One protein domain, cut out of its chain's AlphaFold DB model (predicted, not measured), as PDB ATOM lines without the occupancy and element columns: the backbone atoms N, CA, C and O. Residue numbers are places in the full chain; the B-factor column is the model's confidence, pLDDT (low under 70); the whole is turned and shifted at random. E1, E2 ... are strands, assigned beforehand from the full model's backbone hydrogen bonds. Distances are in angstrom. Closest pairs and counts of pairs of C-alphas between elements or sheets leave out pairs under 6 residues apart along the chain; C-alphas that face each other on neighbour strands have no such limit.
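AT A GLANCE: This is residues 217 to 352 of the 481 residues of an uncharacterized protein of Acinetobacter halotolerans (UniProt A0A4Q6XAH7). Two sheets lie face to face as a sandwich, their strands crossed at 44 degrees: E2-E3-E4-E5-E6 on one side and E1-E9-E8-E7 on the other. The turn of the E5-E6 hairpin and much of the link 322 to 339 make one end of the length. The printed part has 136 residues, with nine named strands, E1 to E9 in chain order, and no named helix: all strand, both sheets antiparallel. It is compact, with a radius of gyration of the C-alphas of 16.1 A, and only just elongated, spanning 54 by 27 by 22 A.

HOW THE PARTS SIT: The larger sheet is a meander, each strand the antiparallel neighbour of the one before: E2, residues 229 to 235; E3, 240 to 247; E4, 256 to 265; E5, 268 to 282; E6, 285 to 294. Within hydrogen-bond range are N 233 and O 242, 2.9 A, N 241 and O 262, 2.8 A, N 259 and O 275, 2.9 A, and N 278 and O 289, 2.8 A. E7, residues 301 to 305, E8, 309 to 321, and E9, 340 to 351, form a second meander; E1, residues 217 to 222, is the other neighbour of E9. Here N 304 and O 311, 2.8 A, N 312 and O 348, 2.8 A, and N 219 and O 347, 2.9 A, are within range. Between the sheets, the closest C-alphas of E6 and E8, Ile 293 and Tyr 319, are 6.2 A apart.

IN THESE COORDINATES: E1 begins at C-alpha 217 (-20.899, 63.084, 103.934). E5 measures 38.5 A and bends by 62 degrees at residue 277; E8 measures 31.6 A. E9, 30.8 A, ends at C-alpha 351 (-23.106, 61.811, 95.327).

THE WHOLE: The C-alphas farthest apart, Ser 307 and Asn 330, are 54.3 A apart. The printed part has no cut. The link E8 to E9 is long. Residues 282 to 284 and 323 to 336 have pLDDT under 70.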
ATOM      1  N   GLN A 217     -20.621  62.806 102.531       88.25
ATOM      2  CA  GLN A 217     -20.899  63.084 103.934       88.25
ATOM      3  C   GLN A 217     -20.618  61.814 104.732       88.25
ATOM      4  O   GLN A 217     -21.163  60.755 104.425       88.25
ATOM      5  N   LEU A 218     -19.789  61.932 105.767       84.94
ATOM      6  CA  LEU A 218     -19.459  60.830 106.661       84.94
ATOM      7  C   LEU A 218     -19.994  61.119 108.059       84.94
ATOM      8  O   LEU A 218     -19.696  62.159 108.644       84.94
ATOM      9  N   ASN A 219     -20.739  60.164 108.596       90.81
ATOM     10  CA  ASN A 219     -21.083  60.091 110.006       90.81
ATOM     11  C   ASN A 219     -20.837  58.655 110.469       90.81
ATOM     12  O   ASN A 219     -21.782  57.887 110.618       90.81
ATOM     13  N   ILE A 220     -19.563  58.277 110.583       90.69
ATOM     14  CA  ILE A 220     -19.136  56.933 110.977       90.69
ATOM     15  C   ILE A 220     -18.353  57.012 112.284       90.69
ATOM     16  O   ILE A 220     -17.600  57.960 112.531       90.69
ATOM     17  N   SER A 221     -18.512  55.982 113.103       93.00
ATOM     18  CA  SER A 221     -17.602  55.667 114.193       93.00
ATOM     19  C   SER A 221     -16.916  54.330 113.935       93.00
ATOM     20  O   SER A 221     -17.531  53.400 113.415       93.00
ATOM     21  N   ALA A 222     -15.641  54.245 114.295       91.50
ATOM     22  CA  ALA A 222     -14.889  53.005 114.342       91.50
ATOM     23  C   ALA A 222     -14.595  52.671 115.802       91.50
ATOM     24  O   ALA A 222     -14.093  53.521 116.537       91.50
ATOM     25  N   ASN A 223     -14.934  51.460 116.239       91.69
ATOM     26  CA  ASN A 223     -14.770  51.029 117.629       91.69
ATOM     27  C   ASN A 223     -15.354  52.056 118.630       91.69
ATOM     28  O   ASN A 223     -14.760  52.343 119.666       91.69
ATOM     29  N   GLN A 224     -16.531  52.615 118.300       88.69
ATOM     30  CA  GLN A 224     -17.263  53.640 119.070       88.69
ATOM     31  C   GLN A 224     -16.599  55.029 119.123       88.69
ATOM     32  O   GLN A 224     -17.093  55.922 119.813       88.69
ATOM     33  N   GLN A 225     -15.517  55.254 118.379       90.06
ATOM     34  CA  GLN A 225     -14.871  56.559 118.251       90.06
ATOM     35  C   GLN A 225     -15.198  57.187 116.899       90.06
ATOM     36  O   GLN A 225     -15.136  56.525 115.868       90.06
ATOM     37  N   ALA A 226     -15.552  58.473 116.889       89.38
ATOM     38  CA  ALA A 226     -15.777  59.200 115.642       89.38
ATOM     39  C   ALA A 226     -14.488  59.245 114.811       89.38
ATOM     40  O   ALA A 226     -13.414  59.521 115.351       89.38
ATOM     41  N   VAL A 227     -14.604  59.014 113.503       84.81
ATOM     42  CA  VAL A 227     -13.447  58.971 112.603       84.81
ATOM     43  C   VAL A 227     -13.445  60.137 111.610       84.81
ATOM     44  O   VAL A 227     -14.504  60.509 111.091       84.81
ATOM     45  N   PRO A 228     -12.281  60.753 111.336       78.69
ATOM     46  CA  PRO A 228     -12.174  61.811 110.342       78.69
ATOM     47  C   PRO A 228     -12.150  61.230 108.922       78.69
ATOM     48  O   PRO A 228     -11.294  60.417 108.588       78.69
ATOM     49  N   LEU A 229     -13.048  61.700 108.052       72.56
ATOM     50  CA  LEU A 229     -13.033  61.317 106.640       72.56
ATOM     51  C   LEU A 229     -11.822  61.922 105.916       72.56
ATOM     52  O   LEU A 229     -11.651  63.144 105.937       72.56
ATOM     53  N   MET A 230     -11.049  61.091 105.210       79.12
ATOM     54  CA  MET A 230     -10.044  61.570 104.248       79.12
ATOM     55  C   MET A 230     -10.700  61.913 102.906       79.12
ATOM     56  O   MET A 230     -10.515  63.013 102.388       79.12
ATOM     57  N   GLY A 231     -11.551  61.015 102.412       81.25
ATOM     58  CA  GLY A 231     -12.548  61.288 101.382       81.25
ATOM     59  C   GLY A 231     -13.304  60.030 100.980       81.25
ATOM     60  O   GLY A 231     -12.955  58.921 101.396       81.25
ATOM     61  N   ALA A 232     -14.368  60.210 100.204       88.75
ATOM     62  CA  ALA A 232     -15.170  59.105  99.698       88.75
ATOM     63  C   ALA A 232     -15.681  59.365  98.281       88.75
ATOM     64  O   ALA A 232     -16.078  60.481  97.945       88.75
ATOM     65  N   ILE A 233     -15.703  58.314  97.466       90.38
ATOM     66  CA  ILE A 233     -16.135  58.366  96.070       90.38
ATOM     67  C   ILE A 233     -16.997  57.165  95.699       90.38
ATOM     68  O   ILE A 233     -16.922  56.106  96.320       90.38
ATOM     69  N   TYR A 234     -17.785  57.348  94.645       90.88
ATOM     70  CA  TYR A 234     -18.484  56.285  93.944       90.88
ATOM     71  C   TYR A 234     -17.940  56.195  92.519       90.88
ATOM     72  O   TYR A 234     -17.928  57.197  91.797       90.88
ATOM     73  N   ASP A 235     -17.498  55.004  92.129       90.25
ATOM     74  CA  ASP A 235     -17.121  54.689  90.758       90.25
ATOM     75  C   ASP A 235     -18.283  53.962  90.053       90.25
ATOM     76  O   ASP A 235     -18.540  52.792  90.350       90.25
ATOM     77  N   PRO A 236     -18.992  54.626  89.121       88.56
ATOM     78  CA  PRO A 236     -20.105  54.027  88.393       88.56
ATOM     79  C   PRO A 236     -19.680  52.932  87.408       88.56
ATOM     80  O   PRO A 236     -20.540  52.173  86.974       88.56
ATOM     81  N   GLU A 237     -18.402  52.846  87.022       88.00
ATOM     82  CA  GLU A 237     -17.934  51.785  86.119       88.00
ATOM     83  C   GLU A 237     -17.864  50.434  86.836       88.00
ATOM     84  O   GLU A 237     -18.233  49.404  86.274       88.00
ATOM     85  N   THR A 238     -17.413  50.443  88.092       88.81
ATOM     86  CA  THR A 238     -17.250  49.239  88.918       88.81
ATOM     87  C   THR A 238     -18.373  49.042  89.938       88.81
ATOM     88  O   THR A 238     -18.352  48.060  90.681       88.81
ATOM     89  N   SER A 239     -19.342  49.964  89.991       92.06
ATOM     90  CA  SER A 239     -20.401  50.027  91.009       92.06
ATOM     91  C   SER A 239     -19.849  49.928  92.436       92.06
ATOM     92  O   SER A 239     -20.406  49.242  93.296       92.06
ATOM     93  N   ALA A 240     -18.725  50.600  92.690       92.19
ATOM     94  CA  ALA A 240     -17.994  50.497  93.946       92.19
ATOM     95  C   ALA A 240     -17.910  51.844  94.666       92.19
ATOM     96  O   ALA A 240     -17.671  52.890  94.058       92.19
ATOM     97  N   LEU A 241     -18.081  51.810  95.987       93.25
ATOM     98  CA  LEU A 241     -17.792  52.931  96.869       93.25
ATOM     99  C   LEU A 241     -16.451  52.709  97.552       93.25
ATOM    100  O   LEU A 241     -16.205  51.637  98.106       93.25
ATOM    101  N   PHE A 242     -15.636  53.757  97.557       91.88
ATOM    102  CA  PHE A 242     -14.339  53.785  98.218       91.88
ATOM    103  C   PHE A 242     -14.341  54.903  99.246       91.88
ATOM    104  O   PHE A 242     -14.764  56.018  98.940       91.88
ATOM    105  N   PHE A 243     -13.850  54.628 100.448       91.12
ATOM    106  CA  PHE A 243     -13.521  55.673 101.407       91.12
ATOM    107  C   PHE A 243     -12.320  55.270 102.251       91.12
ATOM    108  O   PHE A 243     -12.105  54.086 102.503       91.12
ATOM    109  N   SER A 244     -11.568  56.258 102.725       89.62
ATOM    110  CA  SER A 244     -10.435  56.010 103.616       89.62
ATOM    111  C   SER A 244     -10.509  56.865 104.872       89.62
ATOM    112  O   SER A 244     -11.037  57.984 104.878       89.62
ATOM    113  N   SER A 245      -9.978  56.313 105.959       89.44
ATOM    114  CA  SER A 245      -9.883  56.985 107.248       89.44
ATOM    115  C   SER A 245      -8.736  56.418 108.072       89.44
ATOM    116  O   SER A 245      -8.366  55.254 107.936       89.44
ATOM    117  N   HIS A 246      -8.236  57.225 108.999       88.69
ATOM    118  CA  HIS A 246      -7.387  56.748 110.080       88.69
ATOM    119  C   HIS A 246      -8.253  56.181 111.205       88.69
ATOM    120  O   HIS A 246      -9.156  56.863 111.691       88.69
ATOM    121  N   THR A 247      -8.008  54.928 111.584       89.19
ATOM    122  CA  THR A 247      -8.799  54.211 112.591       89.19
ATOM    123  C   THR A 247      -7.902  53.418 113.532       89.19
ATOM    124  O   THR A 247      -6.879  52.887 113.101       89.19
ATOM    125  N   ASP A 248      -8.284  53.324 114.805       89.31
ATOM    126  CA  ASP A 248      -7.694  52.341 115.714       89.31
ATOM    127  C   ASP A 248      -8.265  50.971 115.354       89.31
ATOM    128  O   ASP A 248      -9.454  50.699 115.546       89.31
ATOM    129  N   ASN A 249      -7.413  50.128 114.789       86.56
ATOM    130  CA  ASN A 249      -7.776  48.792 114.349       86.56
ATOM    131  C   ASN A 249      -7.397  47.702 115.371       86.56
ATOM    132  O   ASN A 249      -7.486  46.518 115.046       86.56
ATOM    133  N   GLY A 250      -6.990  48.089 116.586       84.38
ATOM    134  CA  GLY A 250      -6.621  47.195 117.685       84.38
ATOM    135  C   GLY A 250      -5.124  46.885 117.802       84.38
ATOM    136  O   GLY A 250      -4.746  46.106 118.679       84.38
ATOM    137  N   ILE A 251      -4.270  47.467 116.951       84.44
ATOM    138  CA  ILE A 251      -2.814  47.261 116.969       84.44
ATOM    139  C   ILE A 251      -2.103  48.474 117.583       84.44
ATOM    140  O   ILE A 251      -2.166  49.574 117.043       84.44
ATOM    141  N   ASP A 252      -1.381  48.246 118.687       72.06
ATOM    142  CA  ASP A 252      -0.424  49.174 119.321       72.06
ATOM    143  C   ASP A 252      -0.938  50.601 119.624       72.06
ATOM    144  O   ASP A 252      -0.144  51.517 119.813       72.06
ATOM    145  N   ALA A 253      -2.261  50.785 119.736       73.12
ATOM    146  CA  ALA A 253      -2.974  52.045 120.020       73.12
ATOM    147  C   ALA A 253      -2.786  53.185 118.992       73.12
ATOM    148  O   ALA A 253      -3.398  54.247 119.135       73.12
ATOM    149  N   ASP A 254      -1.985  52.974 117.949       81.56
ATOM    150  CA  ASP A 254      -1.768  53.939 116.878       81.56
ATOM    151  C   ASP A 254      -2.885  53.868 115.831       81.56
ATOM    152  O   ASP A 254      -3.325  52.796 115.417       81.56
ATOM    153  N   LEU A 255      -3.295  55.031 115.320       88.00
ATOM    154  CA  LEU A 255      -4.236  55.096 114.207       88.00
ATOM    155  C   LEU A 255      -3.583  54.582 112.918       88.00
ATOM    156  O   LEU A 255      -2.540  55.081 112.489       88.00
ATOM    157  N   LYS A 256      -4.239  53.623 112.267       87.38
ATOM    158  CA  LYS A 256      -3.807  53.031 110.998       87.38
ATOM    159  C   LYS A 256      -4.686  53.520 109.857       87.38
ATOM    160  O   LYS A 256      -5.885  53.734 110.046       87.38
ATOM    161  N   LEU A 257      -4.096  53.695 108.675       88.00
ATOM    162  CA  LEU A 257      -4.859  53.981 107.464       88.00
ATOM    163  C   LEU A 257      -5.692  52.746 107.101       88.00
ATOM    164  O   LEU A 257      -5.141  51.677 106.837       88.00
ATOM    165  N   GLY A 258      -7.010  52.912 107.095       90.38
ATOM    166  CA  GLY A 258      -7.967  51.939 106.596       90.38
ATOM    167  C   GLY A 258      -8.600  52.437 105.304       90.38
ATOM    168  O   GLY A 258      -9.183  53.522 105.284       90.38
ATOM    169  N   THR A 259      -8.509  51.636 104.244       92.06
ATOM    170  CA  THR A 259      -9.199  51.873 102.969       92.06
ATOM    171  C   THR A 259     -10.322  50.862 102.821       92.06
ATOM    172  O   THR A 259     -10.089  49.654 102.800       92.06
ATOM    173  N   PHE A 260     -11.546  51.361 102.737       93.75
ATOM    174  CA  PHE A 260     -12.761  50.569 102.680       93.75
ATOM    175  C   PHE A 260     -13.322  50.582 101.268       93.75
ATOM    176  O   PHE A 260     -13.485  51.644 100.667       93.75
ATOM    177  N   THR A 261     -13.686  49.401 100.784       95.44
ATOM    178  CA  THR A 261     -14.315  49.224  99.477       95.44
ATOM    179  C   THR A 261     -15.606  48.447  99.656       95.44
ATOM    180  O   THR A 261     -15.607  47.404 100.305       95.44
ATOM    181  N   THR A 262     -16.705  48.932  99.081       96.50
ATOM    182  CA  THR A 262     -17.987  48.212  99.048       96.50
ATOM    183  C   THR A 262     -18.521  48.176  97.623       96.50
ATOM    184  O   THR A 262     -18.697  49.224  97.007       96.50
ATOM    185  N   TYR A 263     -18.781  46.974  97.114       96.56
ATOM    186  CA  TYR A 263     -19.338  46.731  95.784       96.56
ATOM    187  C   TYR A 263     -20.849  46.547  95.868       96.56
ATOM    188  O   TYR A 263     -21.340  45.858  96.772       96.56
ATOM    189  N   LEU A 264     -21.564  47.138  94.913       94.94
ATOM    190  CA  LEU A 264     -23.019  47.135  94.852       94.94
ATOM    191  C   LEU A 264     -23.544  46.444  93.590       94.94
ATOM    192  O   LEU A 264     -23.002  46.617  92.501       94.94
ATOM    193  N   GLU A 265     -24.650  45.722  93.744       92.38
ATOM    194  CA  GLU A 265     -25.456  45.173  92.650       92.38
ATOM    195  C   GLU A 265     -26.933  45.259  93.048       92.38
ATOM    196  O   GLU A 265     -27.282  44.896  94.169       92.38
ATOM    197  N   ASP A 266     -27.794  45.786  92.173       86.19
ATOM    198  CA  ASP A 266     -29.247  45.899  92.395       86.19
ATOM    199  C   ASP A 266     -29.653  46.465  93.777       86.19
ATOM    200  O   ASP A 266     -30.582  45.979  94.425       86.19
ATOM    201  N   ASN A 267     -28.973  47.525  94.232       83.56
ATOM    202  CA  ASN A 267     -29.148  48.139  95.557       83.56
ATOM    203  C   ASN A 267     -28.849  47.194  96.738       83.56
ATOM    204  O   ASN A 267     -29.454  47.330  97.800       83.56
ATOM    205  N   LEU A 268     -27.934  46.241  96.575       91.62
ATOM    206  CA  LEU A 268     -27.447  45.352  97.631       91.62
ATOM    207  C   LEU A 268     -25.920  45.388  97.698       91.62
ATOM    208  O   LEU A 268     -25.244  45.528  96.681       91.62
ATOM    209  N   ALA A 269     -25.368  45.242  98.904       94.75
ATOM    210  CA  ALA A 269     -23.933  45.083  99.095       94.75
ATOM    211  C   ALA A 269     -23.542  43.630  98.798       94.75
ATOM    212  O   ALA A 269     -23.933  42.716  99.526       94.75
ATOM    213  N   ILE A 270     -22.760  43.414  97.739       96.31
ATOM    214  CA  ILE A 270     -22.318  42.070  97.329       96.31
ATOM    215  C   ILE A 270     -20.948  41.700  97.900       96.31
ATOM    216  O   ILE A 270     -20.637  40.525  98.080       96.31
ATOM    217  N   ALA A 271     -20.125  42.702  98.207       96.56
ATOM    218  CA  ALA A 271     -18.830  42.527  98.843       96.56
ATOM    219  C   ALA A 271     -18.438  43.808  99.582       96.56
ATOM    220  O   ALA A 271     -18.701  44.912  99.105       96.56
ATOM    221  N   SER A 272     -17.765  43.664 100.721       97.19
ATOM    222  CA  SER A 272     -17.139  44.779 101.427       97.19
ATOM    223  C   SER A 272     -15.843  44.329 102.078       97.19
ATOM    224  O   SER A 272     -15.764  43.227 102.633       97.19
ATOM    225  N   SER A 273     -14.821  45.171 102.000       96.56
ATOM    226  CA  SER A 273     -13.500  44.885 102.541       96.56
ATOM    227  C   SER A 273     -12.820  46.127 103.104       96.56
ATOM    228  O   SER A 273     -13.131  47.257 102.734       96.56
ATOM    229  N   LEU A 274     -11.878  45.879 104.009       95.19
ATOM    230  CA  LEU A 274     -10.971  46.840 104.616       95.19
ATOM    231  C   LEU A 274      -9.538  46.436 104.275       95.19
ATOM    232  O   LEU A 274      -9.103  45.353 104.659       95.19
ATOM    233  N   GLN A 275      -8.788  47.301 103.608       93.25
ATOM    234  CA  GLN A 275      -7.339  47.186 103.514       93.25
ATOM    235  C   GLN A 275      -6.690  48.013 104.625       93.25
ATOM    236  O   GLN A 275      -6.911  49.220 104.706       93.25
ATOM    237  N   THR A 276      -5.913  47.368 105.494       91.19
ATOM    238  CA  THR A 276      -5.241  48.020 106.630       91.19
ATOM    239  C   THR A 276      -3.976  47.264 107.028       91.19
ATOM    240  O   THR A 276      -3.780  46.104 106.658       91.19
ATOM    241  N   GLU A 277      -3.126  47.918 107.819       88.44
ATOM    242  CA  GLU A 277      -2.007  47.274 108.509       88.44
ATOM    243  C   GLU A 277      -2.512  46.212 109.500       88.44
ATOM    244  O   GLU A 277      -3.400  46.489 110.308       88.44
ATOM    245  N   VAL A 278      -1.933  45.012 109.455       87.12
ATOM    246  CA  VAL A 278      -2.171  43.912 110.397       87.12
ATOM    247  C   VAL A 278      -0.849  43.366 110.931       87.12
ATOM    248  O   VAL A 278       0.178  43.468 110.260       87.12
ATOM    249  N   LEU A 279      -0.880  42.710 112.096       84.19
ATOM    250  CA  LEU A 279       0.257  41.942 112.603       84.19
ATOM    251  C   LEU A 279       0.067  40.440 112.370       84.19
ATOM    252  O   LEU A 279      -0.997  39.879 112.636       84.19
ATOM    253  N   TYR A 280       1.130  39.770 111.933       77.81
ATOM    254  CA  TYR A 280       1.193  38.316 111.808       77.81
ATOM    255  C   TYR A 280       2.489  37.770 112.410       77.81
ATOM    256  O   TYR A 280       3.539  38.411 112.401       77.81
ATOM    257  N   GLY A 281       2.419  36.562 112.959       71.19
ATOM    258  CA  GLY A 281       3.570  35.910 113.572       71.19
ATOM    259  C   GLY A 281       4.498  35.274 112.534       71.19
ATOM    260  O   GLY A 281       4.066  34.420 111.762       71.19
ATOM    261  N   PHE A 282       5.784  35.625 112.552       68.44
ATOM    262  CA  PHE A 282       6.818  34.992 111.731       68.44
ATOM    263  C   PHE A 282       8.108  34.792 112.533       68.44
ATOM    264  O   PHE A 282       8.667  35.741 113.075       68.44
ATOM    265  N   SER A 283       8.596  33.547 112.605       66.75
ATOM    266  CA  SER A 283       9.856  33.188 113.280       66.75
ATOM    267  C   SER A 283       9.988  33.739 114.717       66.75
ATOM    268  O   SER A 283      11.054  34.206 115.118       66.75
ATOM    269  N   GLY A 284       8.906  33.698 115.502       66.94
ATOM    270  CA  GLY A 284       8.901  34.201 116.884       66.94
ATOM    271  C   GLY A 284       8.781  35.724 117.043       66.94
ATOM    272  O   GLY A 284       8.812  36.197 118.174       66.94
ATOM    273  N   ALA A 285       8.608  36.483 115.957       71.88
ATOM    274  CA  ALA A 285       8.353  37.925 115.979       71.88
ATOM    275  C   ALA A 285       6.974  38.264 115.387       71.88
ATOM    276  O   ALA A 285       6.426  37.491 114.598       71.88
ATOM    277  N   CYS A 286       6.425  39.426 115.749       77.44
ATOM    278  CA  CYS A 286       5.262  39.998 115.072       77.44
ATOM    279  C   CYS A 286       5.738  40.897 113.935       77.44
ATOM    280  O   CYS A 286       6.478  41.854 114.152       77.44
ATOM    281  N   MET A 287       5.328  40.548 112.723       76.69
ATOM    282  CA  MET A 287       5.610  41.279 111.499       76.69
ATOM    283  C   MET A 287       4.360  42.034 111.070       76.69
ATOM    284  O   MET A 287       3.249  41.537 111.238       76.69
ATOM    285  N   SER A 288       4.551  43.216 110.498       80.06
ATOM    286  CA  SER A 288       3.470  44.022 109.939       80.06
ATOM    287  C   SER A 288       3.302  43.748 108.442       80.06
ATOM    288  O   SER A 288       4.291  43.580 107.723       80.06
ATOM    289  N   ALA A 289       2.057  43.686 107.973       80.69
ATOM    290  CA  ALA A 289       1.707  43.641 106.555       80.69
ATOM    291  C   ALA A 289       0.404  44.398 106.282       80.69
ATOM    292  O   ALA A 289      -0.473  44.474 107.137       80.69
ATOM    293  N   LEU A 290       0.242  44.904 105.060       84.50
ATOM    294  CA  LEU A 290      -1.044  45.396 104.567       84.50
ATOM    295  C   LEU A 290      -1.855  44.215 104.028       84.50
ATOM    296  O   LEU A 290      -1.438  43.584 103.056       84.50
ATOM    297  N   LEU A 291      -3.006  43.924 104.637       87.00
ATOM    298  CA  LEU A 291      -3.927  42.883 104.172       87.00
ATOM    299  C   LEU A 291      -5.316  43.453 103.897       87.00
ATOM    300  O   LEU A 291      -5.755  44.403 104.543       87.00
ATOM    301  N   THR A 292      -6.021  42.817 102.961       92.56
ATOM    302  CA  THR A 292      -7.438  43.069 102.687       92.56
ATOM    303  C   THR A 292      -8.291  42.087 103.484       92.56
ATOM    304  O   THR A 292      -8.217  40.875 103.282       92.56
ATOM    305  N   ILE A 293      -9.108  42.616 104.387       94.12
ATOM    306  CA  ILE A 293      -9.954  41.883 105.325       94.12
ATOM    307  C   ILE A 293     -11.412  42.028 104.868       94.12
ATOM    308  O   ILE A 293     -11.894  43.158 104.773       94.12
ATOM    309  N   PRO A 294     -12.142  40.940 104.581       95.94
ATOM    310  CA  PRO A 294     -13.564  41.030 104.267       95.94
ATOM    311  C   PRO A 294     -14.391  41.355 105.520       95.94
ATOM    312  O   PRO A 294     -14.007  41.007 106.641       95.94
ATOM    313  N   VAL A 295     -15.552  41.983 105.334       96.75
ATOM    314  CA  VAL A 295     -16.549  42.112 106.408       96.75
ATOM    315  C   VAL A 295     -17.064  40.726 106.819       96.75
ATOM    316  O   VAL A 295     -17.229  39.846 105.972       96.75
ATOM    317  N   LYS A 296     -17.341  40.515 108.110       95.56
ATOM    318  CA  LYS A 296     -17.887  39.238 108.608       95.56
ATOM    319  C   LYS A 296     -19.284  38.937 108.077       95.56
ATOM    320  O   LYS A 296     -19.571  37.801 107.715       95.56
ATOM    321  N   GLU A 297     -20.148  39.945 108.058       95.38
ATOM    322  CA  GLU A 297     -21.555  39.812 107.684       95.38
ATOM    323  C   GLU A 297     -21.937  40.942 106.732       95.38
ATOM    324  O   GLU A 297     -22.031  42.094 107.144       95.38
ATOM    325  N   LEU A 298     -22.177  40.635 105.455       95.19
ATOM    326  CA  LEU A 298     -22.560  41.652 104.462       95.19
ATOM    327  C   LEU A 298     -23.886  42.343 104.798       95.19
ATOM    328  O   LEU A 298     -24.053  43.516 104.492       95.19
ATOM    329  N   THR A 299     -24.795  41.652 105.491       94.69
ATOM    330  CA  THR A 299     -26.077  42.206 105.955       94.69
ATOM    331  C   THR A 299     -25.927  43.315 106.994       94.69
ATOM    332  O   THR A 299     -26.895  44.009 107.269       94.69
ATOM    333  N   SER A 300     -24.734  43.503 107.571       96.75
ATOM    334  CA  SER A 300     -24.428  44.659 108.427       96.75
ATOM    335  C   SER A 300     -24.235  45.962 107.639       96.75
ATOM    336  O   SER A 300     -24.030  47.013 108.244       96.75
ATOM    337  N   ILE A 301     -24.287  45.902 106.303       97.25
ATOM    338  CA  ILE A 301     -24.138  47.042 105.400       97.25
ATOM    339  C   ILE A 301     -25.394  47.152 104.538       97.25
ATOM    340  O   ILE A 301     -25.673  46.294 103.701       97.25
ATOM    341  N   GLU A 302     -26.137  48.236 104.723       96.12
ATOM    342  CA  GLU A 302     -27.399  48.486 104.032       96.12
ATOM    343  C   GLU A 302     -27.243  49.670 103.066       96.12
ATOM    344  O   GLU A 302     -27.212  50.831 103.493       96.12
ATOM    345  N   PRO A 303     -27.113  49.412 101.755       95.88
ATOM    346  CA  PRO A 303     -27.124  50.468 100.756       95.88
ATOM    347  C   PRO A 303     -28.543  51.003 100.515       95.88
ATOM    348  O   PRO A 303     -29.522  50.268 100.440       95.88
ATOM    349  N   THR A 304     -28.649  52.315 100.334       94.44
ATOM    350  CA  THR A 304     -29.839  53.003  99.831       94.44
ATOM    351  C   THR A 304     -29.423  53.881  98.663       94.44
ATOM    352  O   THR A 304     -28.596  54.780  98.817       94.44
ATOM    353  N   GLU A 305     -30.010  53.638  97.499       91.56
ATOM    354  CA  GLU A 305     -29.670  54.330  96.260       91.56
ATOM    355  C   GLU A 305     -30.846  55.171  95.756       91.56
ATOM    356  O   GLU A 305     -31.995  54.729  95.725       91.56
ATOM    357  N   ASN A 306     -30.554  56.399  95.330       88.19
ATOM    358  CA  ASN A 306     -31.482  57.227  94.564       88.19
ATOM    359  C   ASN A 306     -30.796  57.777  93.302       88.19
ATOM    360  O   ASN A 306     -29.690  57.372  92.946       88.19
ATOM    361  N   SER A 307     -31.452  58.683  92.572       87.38
ATOM    362  CA  SER A 307     -30.920  59.204  91.304       87.38
ATOM    363  C   SER A 307     -29.624  60.006  91.454       87.38
ATOM    364  O   SER A 307     -28.855  60.079  90.501       87.38
ATOM    365  N   ASN A 308     -29.385  60.616  92.616       89.75
ATOM    366  CA  ASN A 308     -28.328  61.606  92.813       89.75
ATOM    367  C   ASN A 308     -27.219  61.115  93.740       89.75
ATOM    368  O   ASN A 308     -26.092  61.592  93.641       89.75
ATOM    369  N   ASP A 309     -27.533  60.207  94.658       93.06
ATOM    370  CA  ASP A 309     -26.618  59.765  95.697       93.06
ATOM    371  C   ASP A 309     -26.859  58.309  96.115       93.06
ATOM    372  O   ASP A 309     -27.888  57.697  95.805       93.06
ATOM    373  N   ILE A 310     -25.850  57.762  96.786       94.81
ATOM    374  CA  ILE A 310     -25.840  56.444  97.408       94.81
ATOM    375  C   ILE A 310     -25.481  56.641  98.876       94.81
ATOM    376  O   ILE A 310     -24.541  57.369  99.199       94.81
ATOM    377  N   THR A 311     -26.220  55.997  99.772       95.25
ATOM    378  CA  THR A 311     -25.917  55.956 101.204       95.25
ATOM    379  C   THR A 311     -25.632  54.522 101.624       95.25
ATOM    380  O   THR A 311     -26.442  53.649 101.351       95.25
ATOM    381  N   LEU A 312     -24.511  54.277 102.298       95.81
ATOM    382  CA  LEU A 312     -24.214  53.032 103.001       95.81
ATOM    383  C   LEU A 312     -24.463  53.250 104.488       95.81
ATOM    384  O   LEU A 312     -23.797  54.089 105.097       95.81
ATOM    385  N   ALA A 313     -25.403  52.510 105.068       96.62
ATOM    386  CA  ALA A 313     -25.552  52.416 106.512       96.62
ATOM    387  C   ALA A 313     -24.766  51.206 107.026       96.62
ATOM    388  O   ALA A 313     -24.916  50.101 106.513       96.62
ATOM    389  N   PHE A 314     -23.926  51.424 108.030       96.69
ATOM    390  CA  PHE A 314     -23.175  50.391 108.727       96.69
ATOM    391  C   PHE A 314     -23.851  50.155 110.071       96.69
ATOM    392  O   PHE A 314     -23.939  51.077 110.876       96.69
ATOM    393  N   ASN A 315     -24.309  48.934 110.319       95.62
ATOM    394  CA  ASN A 315     -24.880  48.520 111.593       95.62
ATOM    395  C   ASN A 315     -23.929  47.523 112.252       95.62
ATOM    396  O   ASN A 315     -24.074  46.310 112.100       95.62
ATOM    397  N   GLN A 316     -22.922  48.054 112.949       94.88
ATOM    398  CA  GLN A 316     -21.875  47.263 113.607       94.88
ATOM    399  C   GLN A 316     -21.148  46.314 112.635       94.88
ATOM    400  O   GLN A 316     -20.932  45.141 112.932       94.88
ATOM    401  N   ALA A 317     -20.752  46.821 111.467       96.69
ATOM    402  CA  ALA A 317     -20.007  46.053 110.476       96.69
ATOM    403  C   ALA A 317     -18.601  45.719 110.995       96.69
ATOM    404  O   ALA A 317     -17.803  46.616 111.266       96.69
ATOM    405  N   VAL A 318     -18.295  44.427 111.146       97.00
ATOM    406  CA  VAL A 318     -17.032  43.961 111.742       97.00
ATOM    407  C   VAL A 318     -16.059  43.467 110.677       97.00
ATOM    408  O   VAL A 318     -16.371  42.554 109.911       97.00
ATOM    409  N   TYR A 319     -14.839  43.995 110.724       95.81
ATOM    410  CA  TYR A 319     -13.669  43.527 109.991       95.81
ATOM    411  C   TYR A 319     -12.658  43.003 111.009       95.81
ATOM    412  O   TYR A 319     -12.220  43.740 111.891       95.81
ATOM    413  N   SER A 320     -12.278  41.728 110.921       92.62
ATOM    414  CA  SER A 320     -11.285  41.173 111.844       92.62
ATOM    415  C   SER A 320     -10.328  40.223 111.154       92.62
ATOM    416  O   SER A 320     -10.762  39.374 110.375       92.62
ATOM    417  N   TYR A 321      -9.061  40.296 111.536       87.25
ATOM    418  CA  TYR A 321      -8.045  39.336 111.142       87.25
ATOM    419  C   TYR A 321      -7.535  38.603 112.381       87.25
ATOM    420  O   TYR A 321      -7.054  39.214 113.337       87.25
ATOM    421  N   GLU A 322      -7.645  37.279 112.354       74.19
ATOM    422  CA  GLU A 322      -7.048  36.411 113.358       74.19
ATOM    423  C   GLU A 322      -5.934  35.594 112.708       74.19
ATOM    424  O   GLU A 322      -6.131  34.990 111.652       74.19
ATOM    425  N   ASN A 323      -4.769  35.565 113.355       64.44
ATOM    426  CA  ASN A 323      -3.577  34.844 112.909       64.44
ATOM    427  C   ASN A 323      -3.745  33.315 113.083       64.44
ATOM    428  O   ASN A 323      -3.024  32.678 113.848       64.44
ATOM    429  N   ASN A 324      -4.752  32.732 112.425       53.00
ATOM    430  CA  ASN A 324      -5.191  31.348 112.633       53.00
ATOM    431  C   ASN A 324      -4.515  30.346 111.681       53.00
ATOM    432  O   ASN A 324      -4.678  29.139 111.852       53.00
ATOM    433  N   VAL A 325      -3.751  30.813 110.686       53.03
ATOM    434  CA  VAL A 325      -3.062  29.951 109.716       53.03
ATOM    435  C   VAL A 325      -1.624  30.438 109.541       53.03
ATOM    436  O   VAL A 325      -1.427  31.576 109.112       53.03
ATOM    437  N   PRO A 326      -0.603  29.607 109.827       53.34
ATOM    438  CA  PRO A 326       0.762  29.937 109.461       53.34
ATOM    439  C   PRO A 326       0.817  30.103 107.942       53.34
ATOM    440  O   PRO A 326       0.575  29.143 107.211       53.34
ATOM    441  N   LEU A 327       1.197  31.287 107.453       55.66
ATOM    442  CA  LEU A 327       1.569  31.464 106.040       55.66
ATOM    443  C   LEU A 327       2.691  30.483 105.631       55.66
ATOM    444  O   LEU A 327       2.851  30.171 104.454       55.66
ATOM    445  N   PHE A 328       3.428  29.951 106.619       57.25
ATOM    446  CA  PHE A 328       4.488  28.962 106.463       57.25
ATOM    447  C   PHE A 328       4.281  27.787 107.442       57.25
ATOM    448  O   PHE A 328       4.545  27.941 108.636       57.25
ATOM    449  N   PRO A 329       3.847  26.601 106.971       53.06
ATOM    450  CA  PRO A 329       3.358  25.504 107.821       53.06
ATOM    451  C   PRO A 329       4.395  24.852 108.759       53.06
ATOM    452  O   PRO A 329       4.019  24.013 109.570       53.06
ATOM    453  N   ASN A 330       5.674  25.243 108.696       55.94
ATOM    454  CA  ASN A 330       6.774  24.636 109.462       55.94
ATOM    455  C   ASN A 330       7.541  25.623 110.365       55.94
ATOM    456  O   ASN A 330       8.634  25.292 110.825       55.94
ATOM    457  N   MET A 331       7.027  26.834 110.605       55.81
ATOM    458  CA  MET A 331       7.708  27.821 111.454       55.81
ATOM    459  C   MET A 331       6.953  28.092 112.761       55.81
ATOM    460  O   MET A 331       5.724  28.151 112.748       55.81
ATOM    461  N   PRO A 332       7.664  28.287 113.891       54.72
ATOM    462  CA  PRO A 332       7.037  28.667 115.150       54.72
ATOM    463  C   PRO A 332       6.362  30.038 115.008       54.72
ATOM    464  O   PRO A 332       7.020  31.054 114.764       54.72
ATOM    465  N   VAL A 333       5.036  30.051 115.149       54.88
ATOM    466  CA  VAL A 333       4.213  31.263 115.164       54.88
ATOM    467  C   VAL A 333       4.062  31.703 116.625       54.88
ATOM    468  O   VAL A 333       3.611  30.895 117.439       54.88
ATOM    469  N   PRO A 334       4.440  32.936 117.005       55.25
ATOM    470  CA  PRO A 334       4.114  33.455 118.328       55.25
ATOM    471  C   PRO A 334       2.591  33.527 118.512       55.25
ATOM    472  O   PRO A 334       1.867  33.974 117.623       55.25
ATOM    473  N   SER A 335       2.103  33.095 119.677       56.03
ATOM    474  CA  SER A 335       0.673  33.021 120.017       56.03
ATOM    475  C   SER A 335       0.021  34.371 120.357       56.03
ATOM    476  O   SER A 335      -1.165  34.395 120.668       56.03
ATOM    477  N   GLU A 336       0.761  35.487 120.316       69.25
ATOM    478  CA  GLU A 336       0.365  36.746 120.975       69.25
ATOM    479  C   GLU A 336       0.589  38.018 120.132       69.25
ATOM    480  O   GLU A 336       0.814  39.092 120.683       69.25
ATOM    481  N   CYS A 337       0.528  37.954 118.798       78.44
ATOM    482  CA  CYS A 337       0.443  39.206 118.032       78.44
ATOM    483  C   CYS A 337      -0.923  39.868 118.250       78.44
ATOM    484  O   CYS A 337      -1.946  39.174 118.290       78.44
ATOM    485  N   ALA A 338      -0.940  41.199 118.384       83.56
ATOM    486  CA  ALA A 338      -2.183  41.954 118.484       83.56
ATOM    487  C   ALA A 338      -3.081  41.641 117.279       83.56
ATOM    488  O   ALA A 338      -2.616  41.550 116.140       83.56
ATOM    489  N   LYS A 339      -4.368  41.422 117.547       86.81
ATOM    490  CA  LYS A 339      -5.351  41.077 116.521       86.81
ATOM    491  C   LYS A 339      -5.966  42.345 115.959       86.81
ATOM    492  O   LYS A 339      -6.365  43.223 116.719       86.81
ATOM    493  N   THR A 340      -6.137  42.383 114.646       90.12
ATOM    494  CA  THR A 340      -6.910  43.446 114.010       90.12
ATOM    495  C   THR A 340      -8.393  43.187 114.234       90.12
ATOM    496  O   THR A 340      -8.910  42.139 113.836       90.12
ATOM    497  N   ASN A 341      -9.086  44.139 114.849       92.12
ATOM    498  CA  ASN A 341     -10.533  44.121 114.996       92.12
ATOM    499  C   ASN A 341     -11.084  45.543 114.893       92.12
ATOM    500  O   ASN A 341     -10.787  46.408 115.717       92.12
ATOM    501  N   LEU A 342     -11.917  45.759 113.885       94.19
ATOM    502  CA  LEU A 342     -12.538  47.038 113.606       94.19
ATOM    503  C   LEU A 342     -14.043  46.849 113.446       94.19
ATOM    504  O   LEU A 342     -14.490  46.086 112.593       94.19
ATOM    505  N   GLN A 343     -14.818  47.575 114.243       95.69
ATOM    506  CA  GLN A 343     -16.267  47.658 114.120       95.69
ATOM    507  C   GLN A 343     -16.664  49.045 113.615       95.69
ATOM    508  O   GLN A 343     -16.367  50.037 114.279       95.69
ATOM    509  N   LEU A 344     -17.362  49.114 112.482       95.50
ATOM    510  CA  LEU A 344     -17.938  50.347 111.950       95.50
ATOM    511  C   LEU A 344     -19.422  50.477 112.291       95.50
ATOM    512  O   LEU A 344     -20.180  49.515 112.199       95.50
ATOM    513  N   ASP A 345     -19.839  51.694 112.618       95.81
ATOM    514  CA  ASP A 345     -21.240  52.059 112.828       95.81
ATOM    515  C   ASP A 345     -21.516  53.452 112.250       95.81
ATOM    516  O   ASP A 345     -20.626  54.307 112.251       95.81
ATOM    517  N   GLY A 346     -22.736  53.693 111.771       95.38
ATOM    518  CA  GLY A 346     -23.175  54.975 111.217       95.38
ATOM    519  C   GLY A 346     -23.447  54.935 109.713       95.38
ATOM    520  O   GLY A 346     -23.988  53.963 109.198       95.38
ATOM    521  N   SER A 347     -23.133  56.011 108.985       94.88
ATOM    522  CA  SER A 347     -23.455  56.111 107.557       94.88
ATOM    523  C   SER A 347     -22.441  56.901 106.735       94.88
ATOM    524  O   SER A 347     -21.964  57.956 107.163       94.88
ATOM    525  N   LEU A 348     -22.216  56.448 105.504       93.62
ATOM    526  CA  LEU A 348     -21.524  57.176 104.447       93.62
ATOM    527  C   LEU A 348     -22.520  57.518 103.342       93.62
ATOM    528  O   LEU A 348     -23.161  56.627 102.801       93.62
ATOM    529  N   LYS A 349     -22.604  58.785 102.952       93.56
ATOM    530  CA  LYS A 349     -23.382  59.235 101.797       93.56
ATOM    531  C   LYS A 349     -22.451  59.806 100.735       93.56
ATOM    532  O   LYS A 349     -21.612  60.638 101.066       93.56
ATOM    533  N   VAL A 350     -22.612  59.407  99.475       92.81
ATOM    534  CA  VAL A 350     -21.790  59.857  98.339       92.81
ATOM    535  C   VAL A 350     -22.678  60.230  97.154       92.81
ATOM    536  O   VAL A 350     -23.568  59.474  96.772       92.81
ATOM    537  N   ASN A 351     -22.433  61.391  96.552       91.31
ATOM    538  CA  ASN A 351     -23.106  61.811  95.327       91.31
ATOM    539  C   ASN A 351     -22.581  61.020  94.126       91.31
ATOM    540  O   ASN A 351     -21.377  60.810  93.982       91.31
ATOM    541  N   LYS A 352     -23.477  60.662  93.209       90.69
ATOM    542  CA  LYS A 352     -23.112  60.035  91.943       90.69
ATOM    543  C   LYS A 352     -22.508  61.082  91.001       90.69
ATOM    544  O   LYS A 352     -23.176  62.080  90.713       90.69
TER     545      LYS A 352